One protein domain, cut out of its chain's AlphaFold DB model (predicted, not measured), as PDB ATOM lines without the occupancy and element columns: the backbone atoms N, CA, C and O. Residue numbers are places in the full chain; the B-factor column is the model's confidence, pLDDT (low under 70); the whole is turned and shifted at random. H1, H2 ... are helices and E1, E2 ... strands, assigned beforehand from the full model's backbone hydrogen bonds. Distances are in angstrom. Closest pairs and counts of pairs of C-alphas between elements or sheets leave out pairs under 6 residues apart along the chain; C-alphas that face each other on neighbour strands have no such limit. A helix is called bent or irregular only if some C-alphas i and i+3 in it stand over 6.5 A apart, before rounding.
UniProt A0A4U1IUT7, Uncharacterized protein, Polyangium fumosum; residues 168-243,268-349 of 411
ATOM      1  N   VAL A 168     -23.540  40.882  41.664       95.75
ATOM      2  CA  VAL A 168     -23.945  42.276  41.461       95.75
ATOM      3  C   VAL A 168     -24.735  42.773  42.654       95.75
ATOM      4  O   VAL A 168     -25.707  42.146  43.053       95.75
ATOM      5  N   MET A 169     -24.373  43.939  43.178       91.88
ATOM      6  CA  MET A 169     -25.190  44.667  44.143       91.88
ATOM      7  C   MET A 169     -25.679  45.973  43.527       91.88
ATOM      8  O   MET A 169     -24.886  46.765  43.025       91.88
ATOM      9  N   ILE A 170     -26.984  46.204  43.563       92.25
ATOM     10  CA  ILE A 170     -27.610  47.446  43.118       92.25
ATOM     11  C   ILE A 170     -27.931  48.270  44.359       92.25
ATOM     12  O   ILE A 170     -28.649  47.795  45.241       92.25
ATOM     13  N   VAL A 171     -27.422  49.499  44.418       89.75
ATOM     14  CA  VAL A 171     -27.656  50.422  45.534       89.75
ATOM     15  C   VAL A 171     -28.086  51.808  45.067       89.75
ATOM     16  O   VAL A 171     -27.813  52.192  43.929       89.75
ATOM     17  N   PRO A 172     -28.720  52.604  45.937       85.31
ATOM     18  CA  PRO A 172     -29.028  53.998  45.663       85.31
ATOM     19  C   PRO A 172     -27.770  54.813  45.349       85.31
ATOM     20  O   PRO A 172     -26.761  54.750  46.055       85.31
ATOM     21  N   LYS A 173     -27.838  55.610  44.286       87.75
ATOM     22  CA  LYS A 173     -26.753  56.471  43.827       87.75
ATOM     23  C   LYS A 173     -26.472  57.556  44.856       87.75
ATOM     24  O   LYS A 173     -27.372  58.296  45.269       87.75
ATOM     25  N   LYS A 174     -25.201  57.707  45.223       85.62
ATOM     26  CA  LYS A 174     -24.762  58.752  46.147       85.62
ATOM     27  C   LYS A 174     -25.139  60.141  45.615       85.62
ATOM     28  O   LYS A 174     -24.936  60.444  44.442       85.62
ATOM     29  N   GLY A 175     -25.668  60.992  46.495       82.81
ATOM     30  CA  GLY A 175     -26.052  62.370  46.164       82.81
ATOM     31  C   GLY A 175     -27.446  62.521  45.548       82.81
ATOM     32  O   GLY A 175     -27.835  63.634  45.218       82.81
ATOM     33  N   THR A 176     -28.209  61.431  45.418       76.25
ATOM     34  CA  THR A 176     -29.618  61.486  44.972       76.25
ATOM     35  C   THR A 176     -30.610  61.668  46.122       76.25
ATOM     36  O   THR A 176     -31.805  61.823  45.898       76.25
ATOM     37  N   PHE A 177     -30.106  61.717  47.353       72.62
ATOM     38  CA  PHE A 177     -30.852  61.928  48.588       72.62
ATOM     39  C   PHE A 177     -30.272  63.121  49.353       72.62
ATOM     40  O   PHE A 177     -29.072  63.405  49.280       72.62
ATOM     41  N   LYS A 178     -31.123  63.819  50.110       72.19
ATOM     42  CA  LYS A 178     -30.684  64.893  51.008       72.19
ATOM     43  C   LYS A 178     -29.946  64.262  52.184       72.19
ATOM     44  O   LYS A 178     -30.569  63.661  53.046       72.19
ATOM     45  N   THR A 179     -28.627  64.414  52.245       62.16
ATOM     46  CA  THR A 179     -27.796  63.828  53.316       62.16
ATOM     47  C   THR A 179     -28.148  64.343  54.711       62.16
ATOM     48  O   THR A 179     -27.793  63.716  55.693       62.16
ATOM     49  N   SER A 180     -28.843  65.477  54.816       70.56
ATOM     50  CA  SER A 180     -29.292  66.025  56.096       70.56
ATOM     51  C   SER A 180     -30.541  65.341  56.667       70.56
ATOM     52  O   SER A 180     -30.932  65.679  57.781       70.56
ATOM     53  N   SER A 181     -31.212  64.450  55.923       74.00
ATOM     54  CA  SER A 181     -32.335  63.664  56.452       74.00
ATOM     55  C   SER A 181     -31.851  62.326  57.012       74.00
ATOM     56  O   SER A 181     -30.846  61.774  56.564       74.00
ATOM     57  N   HIS A 182     -32.594  61.779  57.979       71.38
ATOM     58  CA  HIS A 182     -32.339  60.444  58.528       71.38
ATOM     59  C   HIS A 182     -32.271  59.374  57.423       71.38
ATOM     60  O   HIS A 182     -31.386  58.523  57.415       71.38
ATOM     61  N   GLU A 183     -33.152  59.476  56.430       65.19
ATOM     62  CA  GLU A 183     -33.169  58.598  55.261       65.19
ATOM     63  C   GLU A 183     -31.910  58.745  54.409       65.19
ATOM     64  O   GLU A 183     -31.361  57.751  53.940       65.19
ATOM     65  N   GLY A 184     -31.418  59.974  54.228       72.44
ATOM     66  CA  GLY A 184     -30.182  60.228  53.502       72.44
ATOM     67  C   GLY A 184     -28.979  59.537  54.144       72.44
ATOM     68  O   GLY A 184     -28.138  58.991  53.433       72.44
ATOM     69  N   GLU A 185     -28.924  59.488  55.475       70.31
ATOM     70  CA  GLU A 185     -27.892  58.741  56.200       70.31
ATOM     71  C   GLU A 185     -28.046  57.220  56.042       70.31
ATOM     72  O   GLU A 185     -27.054  56.529  55.808       70.31
ATOM     73  N   LEU A 186     -29.272  56.681  56.073       67.75
ATOM     74  CA  LEU A 186     -29.520  55.254  55.810       67.75
ATOM     75  C   LEU A 186     -29.119  54.855  54.381       67.75
ATOM     76  O   LEU A 186     -28.480  53.825  54.162       67.75
ATOM     77  N   MET A 187     -29.441  55.696  53.400       72.56
ATOM     78  CA  MET A 187     -29.033  55.501  52.009       72.56
ATOM     79  C   MET A 187     -27.512  55.561  51.856       72.56
ATOM     80  O   MET A 187     -26.919  54.752  51.137       72.56
ATOM     81  N   LEU A 188     -26.859  56.477  52.573       75.94
ATOM     82  CA  LEU A 188     -25.405  56.573  52.605       75.94
ATOM     83  C   LEU A 188     -24.762  55.354  53.278       75.94
ATOM     84  O   LEU A 188     -23.695  54.921  52.842       75.94
ATOM     85  N   ALA A 189     -25.400  54.773  54.294       73.00
ATOM     86  CA  ALA A 189     -24.957  53.531  54.917       73.00
ATOM     87  C   ALA A 189     -25.027  52.350  53.935       73.00
ATOM     88  O   ALA A 189     -24.029  51.650  53.775       73.00
ATOM     89  N   ASN A 190     -26.136  52.192  53.200       76.19
ATOM     90  CA  ASN A 190     -26.251  51.178  52.141       76.19
ATOM     91  C   ASN A 190     -25.173  51.356  51.069       76.19
ATOM     92  O   ASN A 190     -24.535  50.392  50.650       76.19
ATOM     93  N   TYR A 191     -24.925  52.603  50.663       81.38
ATOM     94  CA  TYR A 191     -23.859  52.923  49.724       81.38
ATOM     95  C   TYR A 191     -22.481  52.502  50.252       81.38
ATOM     96  O   TYR A 191     -21.730  51.829  49.553       81.38
ATOM     97  N   ARG A 192     -22.145  52.870  51.496       78.94
ATOM     98  CA  ARG A 192     -20.867  52.509  52.135       78.94
ATOM     99  C   ARG A 192     -20.700  50.996  52.244       78.94
ATOM    100  O   ARG A 192     -19.632  50.496  51.906       78.94
ATOM    101  N   PHE A 193     -21.751  50.288  52.651       78.62
ATOM    102  CA  PHE A 193     -21.757  48.829  52.707       78.62
ATOM    103  C   PHE A 193     -21.468  48.216  51.335       78.62
ATOM    104  O   PHE A 193     -20.599  47.358  51.218       78.62
ATOM    105  N   ALA A 194     -22.116  48.704  50.277       79.75
ATOM    106  CA  ALA A 194     -21.859  48.218  48.927       79.75
ATOM    107  C   ALA A 194     -20.412  48.451  48.481       79.75
ATOM    108  O   ALA A 194     -19.814  47.570  47.867       79.75
ATOM    109  N   GLN A 195     -19.818  49.598  48.824       85.25
ATOM    110  CA  GLN A 195     -18.408  49.864  48.521       85.25
ATOM    111  C   GLN A 195     -17.462  48.929  49.289       85.25
ATOM    112  O   GLN A 195     -16.491  48.449  48.712       85.25
ATOM    113  N   GLN A 196     -17.752  48.622  50.557       76.00
ATOM    114  CA  GLN A 196     -16.985  47.642  51.339       76.00
ATOM    115  C   GLN A 196     -17.123  46.231  50.753       76.00
ATOM    116  O   GLN A 196     -16.125  45.550  50.529       76.00
ATOM    117  N   TRP A 197     -18.351  45.821  50.428       81.31
ATOM    118  CA  TRP A 197     -18.634  44.545  49.776       81.31
ATOM    119  C   TRP A 197     -17.893  44.413  48.442       81.31
ATOM    120  O   TRP A 197     -17.316  43.364  48.166       81.31
ATOM    121  N   LEU A 198     -17.848  45.482  47.641       86.62
ATOM    122  CA  LEU A 198     -17.073  45.536  46.405       86.62
ATOM    123  C   LEU A 198     -15.566  45.412  46.658       86.62
ATOM    124  O   LEU A 198     -14.901  44.644  45.968       86.62
ATOM    125  N   ALA A 199     -15.032  46.152  47.633       78.56
ATOM    126  CA  ALA A 199     -13.604  46.176  47.941       78.56
ATOM    127  C   ALA A 199     -13.062  44.812  48.393       78.56
ATOM    128  O   ALA A 199     -11.934  44.472  48.045       78.56
ATOM    129  N   ALA A 200     -13.872  44.017  49.098       73.81
ATOM    130  CA  ALA A 200     -13.487  42.685  49.558       73.81
ATOM    131  C   ALA A 200     -13.261  41.671  48.415       73.81
ATOM    132  O   ALA A 200     -12.511  40.716  48.586       73.81
ATOM    133  N   ASP A 201     -13.862  41.867  47.231       86.56
ATOM    134  CA  ASP A 201     -13.568  41.036  46.055       86.56
ATOM    135  C   ASP A 201     -13.837  41.780  44.736       86.56
ATOM    136  O   ASP A 201     -14.805  41.525  44.013       86.56
ATOM    137  N   LEU A 202     -12.943  42.708  44.385       89.88
ATOM    138  CA  LEU A 202     -13.046  43.513  43.157       89.88
ATOM    139  C   LEU A 202     -13.078  42.668  41.872       89.88
ATOM    140  O   LEU A 202     -13.601  43.104  40.833       89.88
ATOM    141  N   LYS A 203     -12.503  41.461  41.921       91.12
ATOM    142  CA  LYS A 203     -12.441  40.565  40.769       91.12
ATOM    143  C   LYS A 203     -13.820  39.983  40.481       91.12
ATOM    144  O   LYS A 203     -14.246  40.049  39.329       91.12
ATOM    145  N   HIS A 204     -14.534  39.516  41.503       91.62
ATOM    146  CA  HIS A 204     -15.803  38.806  41.328       91.62
ATOM    147  C   HIS A 204     -17.042  39.604  41.746       91.62
ATOM    148  O   HIS A 204     -18.142  39.067  41.662       91.62
ATOM    149  N   ARG A 205     -16.917  40.872  42.161       93.06
ATOM    150  CA  ARG A 205     -18.060  41.709  42.569       93.06
ATOM    151  C   ARG A 205     -18.189  42.986  41.751       93.06
ATOM    152  O   ARG A 205     -17.213  43.537  41.230       93.06
ATOM    153  N   LYS A 206     -19.424  43.473  41.630       96.88
ATOM    154  CA  LYS A 206     -19.751  44.738  40.971       96.88
ATOM    155  C   LYS A 206     -20.881  45.450  41.700       96.88
ATOM    156  O   LYS A 206     -21.923  44.864  41.962       96.88
ATOM    157  N   VAL A 207     -20.697  46.741  41.950       95.38
ATOM    158  CA  VAL A 207     -21.778  47.616  42.416       95.38
ATOM    159  C   VAL A 207     -22.315  48.416  41.241       95.38
ATOM    160  O   VAL A 207     -21.541  48.990  40.468       95.38
ATOM    161  N   LEU A 208     -23.637  48.431  41.109       95.94
ATOM    162  CA  LEU A 208     -24.376  49.319  40.226       95.94
ATOM    163  C   LEU A 208     -25.156  50.321  41.075       95.94
ATOM    164  O   LEU A 208     -25.670  49.993  42.143       95.94
ATOM    165  N   GLU A 209     -25.242  51.553  40.592       93.94
ATOM    166  CA  GLU A 209     -25.907  52.642  41.298       93.94
ATOM    167  C   GLU A 209     -27.200  53.030  40.574       93.94
ATOM    168  O   GLU A 209     -27.175  53.318  39.377       93.94
ATOM    169  N   ILE A 210     -28.321  53.090  41.294       87.94
ATOM    170  CA  ILE A 210     -29.606  53.566  40.773       87.94
ATOM    171  C   ILE A 210     -29.985  54.903  41.407       87.94
ATOM    172  O   ILE A 210     -29.943  55.070  42.621       87.94
ATOM    173  N   THR A 211     -30.379  55.882  40.599       83.44
ATOM    174  CA  THR A 211     -30.904  57.151  41.120       83.44
ATOM    175  C   THR A 211     -32.242  56.928  41.834       83.44
ATOM    176  O   THR A 211     -33.142  56.301  41.276       83.44
ATOM    177  N   LEU A 212     -32.405  57.447  43.054       66.12
ATOM    178  CA  LEU A 212     -33.710  57.433  43.727       66.12
ATOM    179  C   LEU A 212     -34.714  58.305  42.965       66.12
ATOM    180  O   LEU A 212     -34.355  59.358  42.438       66.12
ATOM    181  N   GLY A 213     -35.960  57.840  42.857       63.41
ATOM    182  CA  GLY A 213     -36.969  58.479  42.003       63.41
ATOM    183  C   GLY A 213     -36.708  58.315  40.500       63.41
ATOM    184  O   GLY A 213     -37.365  58.968  39.690       63.41
ATOM    185  N   ALA A 214     -35.759  57.458  40.099       71.50
ATOM    186  CA  ALA A 214     -35.570  57.132  38.693       71.50
ATOM    187  C   ALA A 214     -36.854  56.556  38.088       71.50
ATOM    188  O   ALA A 214     -37.670  55.918  38.763       71.50
ATOM    189  N   ARG A 215     -37.028  56.776  36.783       80.94
ATOM    190  CA  ARG A 215     -38.189  56.239  36.077       80.94
ATOM    191  C   ARG A 215     -38.106  54.722  36.098       80.94
ATOM    192  O   ARG A 215     -37.023  54.143  36.098       80.94
ATOM    193  N   TRP A 216     -39.259  54.071  36.010       80.00
ATOM    194  CA  TRP A 216     -39.324  52.615  35.912       80.00
ATOM    195  C   TRP A 216     -38.412  52.037  34.813       80.00
ATOM    196  O   TRP A 216     -37.762  51.016  35.011       80.00
ATOM    197  N   SER A 217     -38.290  52.730  33.678       82.06
ATOM    198  CA  SER A 217     -37.401  52.329  32.584       82.06
ATOM    199  C   SER A 217     -35.913  52.348  32.948       82.06
ATOM    200  O   SER A 217     -35.135  51.615  32.347       82.06
ATOM    201  N   ASP A 218     -35.502  53.157  33.920       83.62
ATOM    202  CA  ASP A 218     -34.127  53.190  34.415       83.62
ATOM    203  C   ASP A 218     -33.881  52.027  35.397       83.62
ATOM    204  O   ASP A 218     -32.830  51.390  35.329       83.62
ATOM    205  N   PHE A 219     -34.881  51.671  36.221       84.69
ATOM    206  CA  PHE A 219     -34.859  50.449  37.042       84.69
ATOM    207  C   PHE A 219     -34.793  49.179  36.178       84.69
ATOM    208  O   PHE A 219     -33.952  48.309  36.396       84.69
ATOM    209  N   GLU A 220     -35.630  49.092  35.143       88.00
ATOM    210  CA  GLU A 220     -35.596  48.001  34.164       88.00
ATOM    211  C   GLU A 220     -34.194  47.846  33.555       88.00
ATOM    212  O   GLU A 220     -33.637  46.747  33.549       88.00
ATOM    213  N   LYS A 221     -33.591  48.950  33.093       92.06
ATOM    214  CA  LYS A 221     -32.253  48.938  32.484       92.06
ATOM    215  C   LYS A 221     -31.182  48.432  33.442       92.06
ATOM    216  O   LYS A 221     -30.407  47.567  33.038       92.06
ATOM    217  N   ILE A 222     -31.141  48.929  34.680       93.62
ATOM    218  CA  ILE A 222     -30.107  48.515  35.639       93.62
ATOM    219  C   ILE A 222     -30.277  47.057  36.068       93.62
ATOM    220  O   ILE A 222     -29.290  46.357  36.254       93.62
ATOM    221  N   MET A 223     -31.513  46.559  36.154       91.94
ATOM    222  CA  MET A 223     -31.784  45.152  36.450       91.94
ATOM    223  C   MET A 223     -31.350  44.234  35.302       91.94
ATOM    224  O   MET A 223     -30.760  43.179  35.534       91.94
ATOM    225  N   VAL A 224     -31.589  44.643  34.052       95.19
ATOM    226  CA  VAL A 224     -31.108  43.922  32.864       95.19
ATOM    227  C   VAL A 224     -29.578  43.966  32.773       95.19
ATOM    228  O   VAL A 224     -28.952  42.963  32.432       95.19
ATOM    229  N   GLU A 225     -28.956  45.101  33.092       96.69
ATOM    230  CA  GLU A 225     -27.497  45.233  33.172       96.69
ATOM    231  C   GLU A 225     -26.909  44.339  34.271       96.69
ATOM    232  O   GLU A 225     -25.949  43.609  34.022       96.69
ATOM    233  N   ALA A 226     -27.525  44.319  35.453       95.81
ATOM    234  CA  ALA A 226     -27.133  43.439  36.543       95.81
ATOM    235  C   ALA A 226     -27.203  41.966  36.126       95.81
ATOM    236  O   ALA A 226     -26.259  41.226  36.375       95.81
ATOM    237  N   ALA A 227     -28.262  41.549  35.425       95.69
ATOM    238  CA  ALA A 227     -28.385  40.184  34.913       95.69
ATOM    239  C   ALA A 227     -27.255  39.808  33.946       95.69
ATOM    240  O   ALA A 227     -26.685  38.721  34.066       95.69
ATOM    241  N   LYS A 228     -26.878  40.722  33.044       96.12
ATOM    242  CA  LYS A 228     -25.756  40.529  32.109       96.12
ATOM    243  C   LYS A 228     -24.431  40.309  32.828       96.12
ATOM    244  O   LYS A 228     -23.674  39.423  32.444       96.12
ATOM    245  N   ILE A 229     -24.159  41.121  33.848       96.12
ATOM    246  CA  ILE A 229     -22.919  41.051  34.630       96.12
ATOM    247  C   ILE A 229     -22.917  39.803  35.523       96.12
ATOM    248  O   ILE A 229     -21.894  39.130  35.637       96.12
ATOM    249  N   ALA A 230     -24.068  39.472  36.113       94.50
ATOM    250  CA  ALA A 230     -24.216  38.336  37.007       94.50
ATOM    251  C   ALA A 230     -24.068  36.993  36.303       94.50
ATOM    252  O   ALA A 230     -23.454  36.104  36.862       94.50
ATOM    253  N   ARG A 231     -24.614  36.824  35.097       93.69
ATOM    254  CA  ARG A 231     -24.581  35.593  34.285       93.69
ATOM    255  C   ARG A 231     -24.164  34.293  35.016       93.69
ATOM    256  O   ARG A 231     -22.989  33.922  34.998       93.69
ATOM    257  N   GLY A 232     -25.115  33.594  35.639       89.12
ATOM    258  CA  GLY A 232     -24.838  32.416  36.481       89.12
ATOM    259  C   GLY A 232     -24.575  32.723  37.963       89.12
ATOM    260  O   GLY A 232     -24.336  31.798  38.737       89.12
ATOM    261  N   LYS A 233     -24.595  33.999  38.370       91.06
ATOM    262  CA  LYS A 233     -24.313  34.481  39.736       91.06
ATOM    263  C   LYS A 233     -25.520  35.172  40.374       91.06
ATOM    264  O   LYS A 233     -26.635  35.115  39.845       91.06
ATOM    265  N   GLU A 234     -25.298  35.786  41.534       90.19
ATOM    266  CA  GLU A 234     -26.316  36.461  42.329       90.19
ATOM    267  C   GLU A 234     -26.449  37.956  42.002       90.19
ATOM    268  O   GLU A 234     -25.475  38.650  41.704       90.19
ATOM    269  N   ILE A 235     -27.682  38.457  42.118       89.50
ATOM    270  CA  ILE A 235     -27.995  39.885  42.164       89.50
ATOM    271  C   ILE A 235     -28.606  40.218  43.528       89.50
ATOM    272  O   ILE A 235     -29.610  39.629  43.928       89.50
ATOM    273  N   ILE A 236     -28.048  41.214  44.205       87.00
ATOM    274  CA  ILE A 236     -28.556  41.788  45.450       87.00
ATOM    275  C   ILE A 236     -29.089  43.190  45.144       87.00
ATOM    276  O   ILE A 236     -28.368  44.025  44.610       87.00
ATOM    277  N   LEU A 237     -30.337  43.480  45.496       84.44
ATOM    278  CA  LEU A 237     -30.926  44.814  45.385       84.44
ATOM    279  C   LEU A 237     -31.113  45.406  46.781       84.44
ATOM    280  O   LEU A 237     -31.896  44.872  47.561       84.44
ATOM    281  N   MET A 238     -30.447  46.521  47.083       80.56
ATOM    282  CA  MET A 238     -30.687  47.290  48.305       80.56
ATOM    283  C   MET A 238     -31.626  48.452  48.001       80.56
ATOM    284  O   MET A 238     -31.282  49.358  47.246       80.56
ATOM    285  N   THR A 239     -32.816  48.437  48.592       66.81
ATOM    286  CA  THR A 239     -33.864  49.415  48.261       66.81
ATOM    287  C   THR A 239     -33.827  50.674  49.132       66.81
ATOM    288  O   THR A 239     -34.341  51.715  48.740       66.81
ATOM    289  N   GLY A 240     -33.190  50.608  50.302       58.50
ATOM    290  CA  GLY A 240     -33.228  51.688  51.289       58.50
ATOM    291  C   GLY A 240     -34.620  51.952  51.888       58.50
ATOM    292  O   GLY A 240     -35.553  51.188  51.645       58.50
ATOM    293  N   HIS A 241     -34.690  52.983  52.737       50.31
ATOM    294  CA  HIS A 241     -35.861  53.506  53.463       50.31
ATOM    295  C   HIS A 241     -36.353  54.767  52.736       50.31
ATOM    296  O   HIS A 241     -35.520  55.592  52.384       50.31
ATOM    297  N   GLY A 242     -37.633  54.979  52.502       43.62
ATOM    298  CA  GLY A 242     -38.104  56.159  51.756       43.62
ATOM    299  C   GLY A 242     -39.385  56.827  52.261       43.62
ATOM    300  O   GLY A 242     -40.308  57.031  51.489       43.62
ATOM    301  N   GLY A 243     -39.487  57.182  53.526       32.72
ATOM    302  CA  GLY A 243     -40.675  57.835  54.054       32.72
ATOM    303  C   GLY A 243     -40.353  59.160  54.713       32.72
ATOM    304  O   GLY A 243     -40.208  59.186  55.932       32.72
ATOM    305  N   LYS A 268     -37.866  40.277  55.752       42.31
ATOM    306  CA  LYS A 268     -37.029  39.779  54.653       42.31
ATOM    307  C   LYS A 268     -37.898  39.033  53.648       42.31
ATOM    308  O   LYS A 268     -38.522  38.040  54.005       42.31
ATOM    309  N   HIS A 269     -37.823  39.417  52.375       43.19
ATOM    310  CA  HIS A 269     -38.347  38.602  51.281       43.19
ATOM    311  C   HIS A 269     -37.205  38.212  50.343       43.19
ATOM    312  O   HIS A 269     -36.680  39.027  49.589       43.19
ATOM    313  N   THR A 270     -36.813  36.938  50.378       44.34
ATOM    314  CA  THR A 270     -36.058  36.360  49.264       44.34
ATOM    315  C   THR A 270     -37.059  36.076  48.153       44.34
ATOM    316  O   THR A 270     -37.883  35.168  48.267       44.34
ATOM    317  N   ILE A 271     -37.015  36.876  47.091       50.34
ATOM    318  CA  ILE A 271     -37.725  36.562  45.856       50.34
ATOM    319  C   ILE A 271     -36.783  35.680  45.051       50.34
ATOM    320  O   ILE A 271     -35.804  36.175  44.506       50.34
ATOM    321  N   ASP A 272     -37.065  34.377  44.998       64.69
ATOM    322  CA  ASP A 272     -36.347  33.472  44.102       64.69
ATOM    323  C   ASP A 272     -36.307  34.088  42.691       64.69
ATOM    324  O   ASP A 272     -37.331  34.571  42.198       64.69
ATOM    325  N   ALA A 273     -35.137  34.090  42.043       69.25
ATOM    326  CA  ALA A 273     -35.005  34.559  40.665       69.25
ATOM    327  C   ALA A 273     -36.024  33.854  39.757       69.25
ATOM    328  O   ALA A 273     -36.581  34.473  38.849       69.25
ATOM    329  N   GLN A 274     -36.342  32.597  40.075       73.62
ATOM    330  CA  GLN A 274     -37.365  31.809  39.416       73.62
ATOM    331  C   GLN A 274     -38.757  32.455  39.481       73.62
ATOM    332  O   GLN A 274     -39.455  32.447  38.475       73.62
ATOM    333  N   LYS A 275     -39.140  33.117  40.581       69.75
ATOM    334  CA  LYS A 275     -40.427  33.833  40.667       69.75
ATOM    335  C   LYS A 275     -40.491  35.018  39.702       69.75
ATOM    336  O   LYS A 275     -41.526  35.251  39.089       69.75
ATOM    337  N   ILE A 276     -39.388  35.751  39.526       74.25
ATOM    338  CA  ILE A 276     -39.312  36.852  38.544       74.25
ATOM    339  C   ILE A 276     -39.319  36.293  37.120       74.25
ATOM    340  O   ILE A 276     -39.969  36.841  36.231       74.25
ATOM    341  N   ILE A 277     -38.634  35.172  36.901       78.38
ATOM    342  CA  ILE A 277     -38.675  34.439  35.637       78.38
ATOM    343  C   ILE A 277     -40.109  33.975  35.344       78.38
ATOM    344  O   ILE A 277     -40.553  34.082  34.207       78.38
ATOM    345  N   GLU A 278     -40.859  33.503  36.330       80.44
ATOM    346  CA  GLU A 278     -42.222  32.995  36.161       80.44
ATOM    347  C   GLU A 278     -43.259  34.077  35.860       80.44
ATOM    348  O   GLU A 278     -44.303  33.747  35.306       80.44
ATOM    349  N   ILE A 279     -42.965  35.365  36.084       75.19
ATOM    350  CA  ILE A 279     -43.854  36.469  35.669       75.19
ATOM    351  C   ILE A 279     -44.165  36.395  34.168       75.19
ATOM    352  O   ILE A 279     -45.281  36.684  33.744       75.19
ATOM    353  N   GLN A 280     -43.218  35.931  33.348       77.38
ATOM    354  CA  GLN A 280     -43.457  35.766  31.911       77.38
ATOM    355  C   GLN A 280     -44.430  34.628  31.568       77.38
ATOM    356  O   GLN A 280     -44.875  34.530  30.428       77.38
ATOM    357  N   ASN A 281     -44.731  33.755  32.533       80.31
ATOM    358  CA  ASN A 281     -45.725  32.702  32.386       80.31
ATOM    359  C   ASN A 281     -47.127  33.189  32.761       80.31
ATOM    360  O   ASN A 281     -48.066  32.499  32.403       80.31
ATOM    361  N   VAL A 282     -47.258  34.335  33.446       74.19
ATOM    362  CA  VAL A 282     -48.542  34.934  33.864       74.19
ATOM    363  C   VAL A 282     -49.212  35.683  32.715       74.19
ATOM    364  O   VAL A 282     -50.436  35.752  32.635       74.19
ATOM    365  N   ALA A 283     -48.421  36.256  31.808       77.44
ATOM    366  CA  ALA A 283     -48.924  36.873  30.590       77.44
ATOM    367  C   ALA A 283     -47.844  36.942  29.515       77.44
ATOM    368  O   ALA A 283     -46.661  37.149  29.799       77.44
ATOM    369  N   LYS A 284     -48.269  36.841  28.257       81.00
ATOM    370  CA  LYS A 284     -47.439  37.150  27.094       81.00
ATOM    371  C   LYS A 284     -47.775  38.535  26.564       81.00
ATOM    372  O   LYS A 284     -48.899  39.009  26.687       81.00
ATOM    373  N   LEU A 285     -46.794  39.161  25.932       75.25
ATOM    374  CA  LEU A 285     -47.018  40.380  25.173       75.25
ATOM    375  C   LEU A 285     -47.393  40.007  23.730       75.25
ATOM    376  O   LEU A 285     -46.603  39.353  23.049       75.25
ATOM    377  N   GLU A 286     -48.574  40.417  23.275       83.69
ATOM    378  CA  GLU A 286     -49.019  40.322  21.880       83.69
ATOM    379  C   GLU A 286     -49.194  41.738  21.316       83.69
ATOM    380  O   GLU A 286     -50.176  42.430  21.598       83.69
ATOM    381  N   GLY A 287     -48.202  42.202  20.549       84.00
ATOM    382  CA  GLY A 287     -48.106  43.615  20.174       84.00
ATOM    383  C   GLY A 287     -47.853  44.483  21.409       84.00
ATOM    384  O   GLY A 287     -46.879  44.255  22.118       84.00
ATOM    385  N   ASP A 288     -48.752  45.431  21.682       75.50
ATOM    386  CA  ASP A 288     -48.706  46.297  22.872       75.50
ATOM    387  C   ASP A 288     -49.648  45.828  23.999       75.50
ATOM    388  O   ASP A 288     -49.810  46.518  25.007       75.50
ATOM    389  N   LYS A 289     -50.308  44.671  23.839       78.44
ATOM    390  CA  LYS A 289     -51.268  44.143  24.818       78.44
ATOM    391  C   LYS A 289     -50.671  43.002  25.628       78.44
ATOM    392  O   LYS A 289     -50.042  42.095  25.082       78.44
ATOM    393  N   LEU A 290     -50.918  43.025  26.934       77.81
ATOM    394  CA  LEU A 290     -50.664  41.892  27.815       77.81
ATOM    395  C   LEU A 290     -51.841  40.926  27.734       77.81
ATOM    396  O   LEU A 290     -52.980  41.300  27.999       77.81
ATOM    397  N   VAL A 291     -51.552  39.691  27.341       85.38
ATOM    398  CA  VAL A 291     -52.526  38.609  27.221       85.38
ATOM    399  C   VAL A 291     -52.209  37.577  28.302       85.38
ATOM    400  O   VAL A 291     -51.114  37.004  28.265       85.38
ATOM    401  N   PRO A 292     -53.109  37.345  29.271       79.94
ATOM    402  CA  PRO A 292     -52.862  36.435  30.385       79.94
ATOM    403  C   PRO A 292     -52.630  34.997  29.921       79.94
ATOM    404  O   PRO A 292     -53.209  34.523  28.940       79.94
ATOM    405  N   ILE A 293     -51.786  34.292  30.666       85.12
ATOM    406  CA  ILE A 293     -51.549  32.858  30.555       85.12
ATOM    407  C   ILE A 293     -51.559  32.298  31.990       85.12
ATOM    408  O   ILE A 293     -50.753  32.728  32.805       85.12
ATOM    409  N   PRO A 294     -52.450  31.354  32.343       81.38
ATOM    410  CA  PRO A 294     -53.613  30.911  31.575       81.38
ATOM    411  C   PRO A 294     -54.682  32.022  31.439       81.38
ATOM    412  O   PRO A 294     -54.599  33.036  32.126       81.38
ATOM    413  N   PRO A 295     -55.702  31.865  30.568       76.62
ATOM    414  CA  PRO A 295     -56.708  32.906  30.307       76.62
ATOM    415  C   PRO A 295     -57.460  33.423  31.545       76.62
ATOM    416  O   PRO A 295     -57.958  34.544  31.545       76.62
ATOM    417  N   ASN A 296     -57.536  32.626  32.613       75.00
ATOM    418  CA  ASN A 296     -58.137  33.019  33.887       75.00
ATOM    419  C   ASN A 296     -57.246  33.948  34.735       75.00
ATOM    420  O   ASN A 296     -57.729  34.484  35.725       75.00
ATOM    421  N   ALA A 297     -55.991  34.197  34.349       74.62
ATOM    422  CA  ALA A 297     -55.106  35.157  35.014       74.62
ATOM    423  C   ALA A 297     -55.378  36.623  34.609       74.62
ATOM    424  O   ALA A 297     -54.583  37.506  34.925       74.62
ATOM    425  N   GLN A 298     -56.481  36.911  33.903       77.50
ATOM    426  CA  GLN A 298     -56.808  38.265  33.438       77.50
ATOM    427  C   GLN A 298     -56.899  39.273  34.593       77.50
ATOM    428  O   GLN A 298     -56.344  40.357  34.470       77.50
ATOM    429  N   SER A 299     -57.499  38.906  35.735       69.44
ATOM    430  CA  SER A 299     -57.566  39.793  36.911       69.44
ATOM    431  C   SER A 299     -56.179  40.162  37.433       69.44
ATOM    432  O   SER A 299     -55.925  41.315  37.775       69.44
ATOM    433  N   MET A 300     -55.267  39.188  37.429       61.81
ATOM    434  CA  MET A 300     -53.881  39.387  37.816       61.81
ATOM    435  C   MET A 300     -53.205  40.351  36.838       61.81
ATOM    436  O   MET A 300     -52.614  41.322  37.289       61.81
ATOM    437  N   VAL A 301     -53.345  40.159  35.522       69.88
ATOM    438  CA  VAL A 301     -52.797  41.073  34.497       69.88
ATOM    439  C   VAL A 301     -53.358  42.489  34.617       69.88
ATOM    440  O   VAL A 301     -52.584  43.445  34.591       69.88
ATOM    441  N   ASP A 302     -54.670  42.623  34.802       74.75
ATOM    442  CA  ASP A 302     -55.361  43.912  34.916       74.75
ATOM    443  C   ASP A 302     -54.983  44.672  36.197       74.75
ATOM    444  O   ASP A 302     -55.098  45.896  36.250       74.75
ATOM    445  N   SER A 303     -54.509  43.963  37.230       65.31
ATOM    446  CA  SER A 303     -54.033  44.574  38.476       65.31
ATOM    447  C   SER A 303     -52.677  45.275  38.339       65.31
ATOM    448  O   SER A 303     -52.320  46.095  39.189       65.31
ATOM    449  N   TYR A 304     -51.916  44.988  37.277       64.00
ATOM    450  CA  TYR A 304     -50.617  45.614  37.064       64.00
ATOM    451  C   TYR A 304     -50.714  46.878  36.218       64.00
ATOM    452  O   TYR A 304     -51.414  46.943  35.210       64.00
ATOM    453  N   ASP A 305     -49.868  47.853  36.551       76.44
ATOM    454  CA  ASP A 305     -49.484  48.871  35.581       76.44
ATOM    455  C   ASP A 305     -48.817  48.184  34.364       76.44
ATOM    456  O   ASP A 305     -47.807  47.485  34.544       76.44
ATOM    457  N   PRO A 306     -49.337  48.360  33.131       76.44
ATOM    458  CA  PRO A 306     -48.837  47.635  31.963       76.44
ATOM    459  C   PRO A 306     -47.354  47.885  31.668       76.44
ATOM    460  O   PRO A 306     -46.647  46.972  31.235       76.44
ATOM    461  N   GLN A 307     -46.853  49.099  31.927       77.50
ATOM    462  CA  GLN A 307     -45.441  49.428  31.714       77.50
ATOM    463  C   GLN A 307     -44.557  48.740  32.755       77.50
ATOM    464  O   GLN A 307     -43.484  48.229  32.416       77.50
ATOM    465  N   LYS A 308     -45.017  48.679  34.011       77.12
ATOM    466  CA  LYS A 308     -44.318  47.958  35.078       77.12
ATOM    467  C   LYS A 308     -44.263  46.464  34.809       77.12
ATOM    468  O   LYS A 308     -43.178  45.885  34.843       77.12
ATOM    469  N   PHE A 309     -45.395  45.855  34.467       78.06
ATOM    470  CA  PHE A 309     -45.442  44.432  34.140       78.06
ATOM    471  C   PHE A 309     -44.540  44.097  32.951       78.06
ATOM    472  O   PHE A 309     -43.744  43.164  33.023       78.06
ATOM    473  N   LEU A 310     -44.580  44.903  31.885       81.31
ATOM    474  CA  LEU A 310     -43.685  44.723  30.745       81.31
ATOM    475  C   LEU A 310     -42.206  44.813  31.153       81.31
ATOM    476  O   LEU A 310     -41.386  44.024  30.679       81.31
ATOM    477  N   GLY A 311     -41.858  45.732  32.057       81.31
ATOM    478  CA  GLY A 311     -40.507  45.803  32.611       81.31
ATOM    479  C   GLY A 311     -40.124  44.557  33.405       81.31
ATOM    480  O   GLY A 311     -39.041  44.020  33.194       81.31
ATOM    481  N   LEU A 312     -41.022  44.031  34.242       81.88
ATOM    482  CA  LEU A 312     -40.788  42.776  34.965       81.88
ATOM    483  C   LEU A 312     -40.612  41.590  34.014       81.88
ATOM    484  O   LEU A 312     -39.712  40.783  34.220       81.88
ATOM    485  N   VAL A 313     -41.394  41.512  32.933       81.81
ATOM    486  CA  VAL A 313     -41.220  40.487  31.892       81.81
ATOM    487  C   VAL A 313     -39.841  40.596  31.246       81.81
ATOM    488  O   VAL A 313     -39.179  39.581  31.042       81.81
ATOM    489  N   LYS A 314     -39.368  41.808  30.938       87.12
ATOM    490  CA  LYS A 314     -38.019  42.008  30.386       87.12
ATOM    491  C   LYS A 314     -36.927  41.631  31.382       87.12
ATOM    492  O   LYS A 314     -35.960  40.986  30.983       87.12
ATOM    493  N   ILE A 315     -37.091  41.970  32.661       87.06
ATOM    494  CA  ILE A 315     -36.169  41.560  33.728       87.06
ATOM    495  C   ILE A 315     -36.158  40.032  33.851       87.06
ATOM    496  O   ILE A 315     -35.090  39.437  33.816       87.06
ATOM    497  N   GLY A 316     -37.322  39.378  33.906       86.38
ATOM    498  CA  GLY A 316     -37.443  37.918  33.967       86.38
ATOM    499  C   GLY A 316     -36.862  37.212  32.740       86.38
ATOM    500  O   GLY A 316     -36.218  36.169  32.871       86.38
ATOM    501  N   ARG A 317     -37.010  37.798  31.544       89.94
ATOM    502  CA  ARG A 317     -36.327  37.327  30.328       89.94
ATOM    503  C   ARG A 317     -34.817  37.455  30.450       89.94
ATOM    504  O   ARG A 317     -34.137  36.476  30.182       89.94
ATOM    505  N   ALA A 318     -34.303  38.598  30.903       91.81
ATOM    506  CA  ALA A 318     -32.870  38.782  31.118       91.81
ATOM    507  C   ALA A 318     -32.332  37.814  32.187       91.81
ATOM    508  O   ALA A 318     -31.287  37.202  31.995       91.81
ATOM    509  N   PHE A 319     -33.068  37.604  33.279       92.12
ATOM    510  CA  PHE A 319     -32.691  36.660  34.332       92.12
ATOM    511  C   PHE A 319     -32.588  35.238  33.786       92.12
ATOM    512  O   PHE A 319     -31.619  34.544  34.079       92.12
ATOM    513  N   ARG A 320     -33.537  34.826  32.936       91.12
ATOM    514  CA  ARG A 320     -33.496  33.530  32.250       91.12
ATOM    515  C   ARG A 320     -32.364  33.452  31.220       91.12
ATOM    516  O   ARG A 320     -31.639  32.467  31.208       91.12
ATOM    517  N   GLU A 321     -32.216  34.467  30.369       93.38
ATOM    518  CA  GLU A 321     -31.211  34.532  29.296       93.38
ATOM    519  C   GLU A 321     -29.789  34.442  29.852       93.38
ATOM    520  O   GLU A 321     -28.963  33.684  29.344       93.38
ATOM    521  N   TYR A 322     -29.512  35.181  30.926       94.62
ATOM    522  CA  TYR A 322     -28.205  35.185  31.573       94.62
ATOM    523  C   TYR A 322     -28.084  34.118  32.668       94.62
ATOM    524  O   TYR A 322     -26.996  33.911  33.195       94.62
ATOM    525  N   GLY A 323     -29.156  33.395  32.995       92.25
ATOM    526  CA  GLY A 323     -29.157  32.373  34.041       92.25
ATOM    527  C   GLY A 323     -28.778  32.936  35.408       92.25
ATOM    528  O   GLY A 323     -27.895  32.400  36.067       92.25
ATOM    529  N   VAL A 324     -29.394  34.049  35.817       90.25
ATOM    530  CA  VAL A 324     -29.227  34.609  37.168       90.25
ATOM    531  C   VAL A 324     -29.584  33.530  38.187       90.25
ATOM    532  O   VAL A 324     -30.719  33.060  38.223       90.25
ATOM    533  N   ALA A 325     -28.606  33.124  38.995       84.25
ATOM    534  CA  ALA A 325     -28.747  31.982  39.893       84.25
ATOM    535  C   ALA A 325     -29.598  32.319  41.121       84.25
ATOM    536  O   ALA A 325     -30.309  31.465  41.645       84.25
ATOM    537  N   ARG A 326     -29.513  33.568  41.590       83.56
ATOM    538  CA  ARG A 326     -30.253  34.052  42.752       83.56
ATOM    539  C   ARG A 326     -30.500  35.548  42.642       83.56
ATOM    540  O   ARG A 326     -29.644  36.297  42.180       83.56
ATOM    541  N   PHE A 327     -31.667  35.969  43.106       83.31
ATOM    542  CA  PHE A 327     -31.995  37.368  43.307       83.31
ATOM    543  C   PHE A 327     -32.387  37.579  44.768       83.31
ATOM    544  O   PHE A 327     -33.176  36.818  45.325       83.31
ATOM    545  N   THR A 328     -31.817  38.597  45.400       79.94
ATOM    546  CA  THR A 328     -32.070  38.914  46.803       79.94
ATOM    547  C   THR A 328     -32.437  40.388  46.926       79.94
ATOM    548  O   THR A 328     -31.603  41.262  46.708       79.94
ATOM    549  N   GLY A 329     -33.681  40.676  47.309       75.88
ATOM    550  CA  GLY A 329     -34.094  42.016  47.721       75.88
ATOM    551  C   GLY A 329     -33.805  42.230  49.205       75.88
ATOM    552  O   GLY A 329     -34.312  41.488  50.045       75.88
ATOM    553  N   LEU A 330     -32.989  43.230  49.534       65.88
ATOM    554  CA  LEU A 330     -32.711  43.658  50.901       65.88
ATOM    555  C   LEU A 330     -33.397  44.998  51.157       65.88
ATOM    556  O   LEU A 330     -33.027  46.029  50.589       65.88
ATOM    557  N   THR A 331     -34.390  44.967  52.038       57.91
ATOM    558  CA  THR A 331     -35.103  46.155  52.509       57.91
ATOM    559  C   THR A 331     -34.638  46.502  53.927       57.91
ATOM    560  O   THR A 331     -34.058  45.678  54.633       57.91
ATOM    561  N   CYS A 332     -34.820  47.756  54.325       43.34
ATOM    562  CA  CYS A 332     -34.231  48.471  55.468       43.34
ATOM    563  C   CYS A 332     -34.506  47.943  56.900       43.34
ATOM    564  O   CYS A 332     -34.383  48.704  57.852       43.34
ATOM    565  N   ASN A 333     -34.805  46.660  57.101       43.84
ATOM    566  CA  ASN A 333     -34.965  46.055  58.435       43.84
ATOM    567  C   ASN A 333     -33.970  44.909  58.719       43.84
ATOM    568  O   ASN A 333     -34.162  44.079  59.614       43.84
ATOM    569  N   VAL A 334     -32.855  44.884  57.988       36.28
ATOM    570  CA  VAL A 334     -31.725  43.978  58.226       36.28
ATOM    571  C   VAL A 334     -31.043  44.331  59.557       36.28
ATOM    572  O   VAL A 334     -30.393  45.364  59.669       36.28
ATOM    573  N   GLY A 335     -31.199  43.471  60.572       35.59
ATOM    574  CA  GLY A 335     -30.484  43.589  61.854       35.59
ATOM    575  C   GLY A 335     -31.236  43.112  63.104       35.59
ATOM    576  O   GLY A 335     -30.606  42.909  64.137       35.59
ATOM    577  N   LYS A 336     -32.560  42.891  63.039       39.03
ATOM    578  CA  LYS A 336     -33.368  42.487  64.216       39.03
ATOM    579  C   LYS A 336     -33.918  41.050  64.181       39.03
ATOM    580  O   LYS A 336     -34.406  40.569  65.199       39.03
ATOM    581  N   ASP A 337     -33.810  40.340  63.054       39.91
ATOM    582  CA  ASP A 337     -34.319  38.969  62.888       39.91
ATOM    583  C   ASP A 337     -33.210  37.910  63.066       39.91
ATOM    584  O   ASP A 337     -32.298  37.761  62.245       39.91
ATOM    585  N   ARG A 338     -33.330  37.134  64.151       45.12
ATOM    586  CA  ARG A 338     -32.398  36.069  64.540       45.12
ATOM    587  C   ARG A 338     -32.382  34.915  63.526       45.12
ATOM    588  O   ARG A 338     -31.311  34.397  63.232       45.12
ATOM    589  N   LYS A 339     -33.530  34.537  62.947       43.47
ATOM    590  CA  LYS A 339     -33.625  33.464  61.938       43.47
ATOM    591  C   LYS A 339     -32.986  33.889  60.618       43.47
ATOM    592  O   LYS A 339     -32.287  33.088  60.000       43.47
ATOM    593  N   PHE A 340     -33.166  35.149  60.216       42.00
ATOM    594  CA  PHE A 340     -32.507  35.681  59.025       42.00
ATOM    595  C   PHE A 340     -30.989  35.696  59.175       42.00
ATOM    596  O   PHE A 340     -30.287  35.249  58.267       42.00
ATOM    597  N   GLY A 341     -30.473  36.149  60.316       42.22
ATOM    598  CA  GLY A 341     -29.035  36.113  60.515       42.22
ATOM    599  C   GLY A 341     -28.491  34.683  60.598       42.22
ATOM    600  O   GLY A 341     -27.407  34.454  60.083       42.22
ATOM    601  N   TYR A 342     -29.232  33.694  61.127       45.25
ATOM    602  CA  TYR A 342     -28.817  32.280  61.047       45.25
ATOM    603  C   TYR A 342     -28.763  31.796  59.592       45.25
ATOM    604  O   TYR A 342     -27.826  31.106  59.202       45.25
ATOM    605  N   ALA A 343     -29.740  32.185  58.771       43.91
ATOM    606  CA  ALA A 343     -29.774  31.833  57.355       43.91
ATOM    607  C   ALA A 343     -28.651  32.512  56.552       43.91
ATOM    608  O   ALA A 343     -28.093  31.895  55.649       43.91
ATOM    609  N   MET A 344     -28.301  33.759  56.881       41.19
ATOM    610  CA  MET A 344     -27.203  34.486  56.244       41.19
ATOM    611  C   MET A 344     -25.835  33.986  56.724       41.19
ATOM    612  O   MET A 344     -24.937  33.813  55.912       41.19
ATOM    613  N   ALA A 345     -25.698  33.650  58.006       41.91
ATOM    614  CA  ALA A 345     -24.516  32.995  58.556       41.91
ATOM    615  C   ALA A 345     -24.266  31.633  57.888       41.91
ATOM    616  O   ALA A 345     -23.166  31.372  57.411       41.91
ATOM    617  N   ASN A 346     -25.315  30.819  57.724       42.59
ATOM    618  CA  ASN A 346     -25.234  29.559  56.983       42.59
ATOM    619  C   ASN A 346     -24.888  29.765  55.502       42.59
ATOM    620  O   ASN A 346     -24.114  28.995  54.942       42.59
ATOM    621  N   LEU A 347     -25.449  30.796  54.861       42.09
ATOM    622  CA  LEU A 347     -25.167  31.103  53.459       42.09
ATOM    623  C   LEU A 347     -23.718  31.570  53.243       42.09
ATOM    624  O   LEU A 347     -23.106  31.217  52.239       42.09
ATOM    625  N   LEU A 348     -23.178  32.335  54.190       40.78
ATOM    626  CA  LEU A 348     -21.808  32.849  54.191       40.78
ATOM    627  C   LEU A 348     -20.803  31.878  54.838       40.78
ATOM    628  O   LEU A 348     -19.644  32.239  55.010       40.78
ATOM    629  N   GLN A 349     -21.238  30.664  55.198       43.62
ATOM    630  CA  GLN A 349     -20.438  29.636  55.879       43.62
ATOM    631  C   GLN A 349     -19.704  30.138  57.138       43.62
ATOM    632  O   GLN A 349     -18.576  29.744  57.416       43.62
TER     633      GLN A 349
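What this domain is: This is residues 168 to 243 and 268 to 349 of the 411 residues of an uncharacterized protein of Polyangium fumosum (UniProt A0A4U1IUT7). A twisted sheet of four parallel strands has helix H1 packed on one face and helix H2 on the other, and H5 runs side by side with H2. H3 crosses H5 on its way from the sheet's edge strand E6 to a small head, made of the hairpin E4 and E5 with H4, which makes one end of the longest axis; residues 341 to 349, of which 341 to 347 belong to H6, stick out elsewhere. The printed part has 158 residues, with six named helices and six named strands in the order E1 H1 E2 H2 E3 H3 E4 E5 H4 H5 E6 H6. The large sheet has the order E2 E1 E3 E6, the small one is antiparallel, and the class is mixed, helices and strands. The whole is compact, with a radius of gyration of the C-alphas of 16.9 A and spans of 46 by 37 by 31 A.

How they stand to each other: E1, residues 168 to 172, is an inner strand with two parallel neighbours, E2, residues 205 to 210, and E3, residues 234 to 240. E1 stands at 29 degrees to E2, with N 169 and O 206 2.9 A apart, and at 11 degrees to E3, with N 170 and O 236 2.8 A apart, both within hydrogen-bond range. E3 is also parallel to the edge strand E6, residues 326 to 331, at 13 degrees, with N 237 and O 328 at 2.8 A. H1, residues 182 to 200, is on the sheet at a height of 8.6 A and runs along the strands, at 20 degrees to E1 on the local plane; its closest C-alphas to E2 are those of Leu 198 and Arg 205, 5.5 A. E1, H1 and E2 form a strand-helix-strand unit, two parallel neighbour strands with a helix between, whose crossover is right-handed. H2, residues 216 to 230, is on the opposite face at a height of 8.3 A, along the strands at 18 degrees to E1 on the local plane, and the sheet with helices on both faces makes three layers. E2, H2 and E3 form a split unit, with E1 between the two strands, again with a right-handed crossover. H2 touches H5, residues 306 to 322, at a shallow tilt of 7 degrees, the same way, closest at the C-alphas of Ala 227 and Phe 319, 5.6 A. H5 also touches H3, residues 273 to 282, at a steep tilt of 53 degrees, opposite ways, closest at the C-alphas of Ile 277 and Gly 316, 4.1 A. E4, residues 283 to 286, and E5, residues 289 to 292, form a hairpin, with N 284 and O 291 at 2.8 A. H4, residues 295 to 302, only just touches H3, with 3 pairs of C-alphas within 8 A, closest at Val 282 and Ala 297, 6.7 A. H6, residues 338 to 347, touches no helix and is not on the large sheet. Every O i to N i+4 pair is within hydrogen-bond range in H1, H2, H5 and H6, against 3 of 6 in H3 and 2 of 4 in H4.

Where its parts are: E1 begins at C-alpha 168, (-23.945, 42.276, 41.461). H1 is 27.4 A long, H2 20.8 A, E3 19.0 A and H5 24.1 A, from first to last C-alpha. H4 is irregular, with C-alphas 296 and 299 7.4 A apart, and begins at C-alpha 295, (-56.708, 32.906, 30.307). H6 ends at C-alpha 347, (-25.167, 31.103, 53.459).

The domain as a whole: The two C-alphas farthest apart are those of Ser 180 and Pro 295, 50.1 A. Residues 244 to 267 are not printed, and C-alphas 243 and 268 are 18.4 A apart across this cut. Of the links that are printed whole, none is long. Mean pLDDT of the printed part is 75.0; 42 residues are under 70, among them 330 to 349.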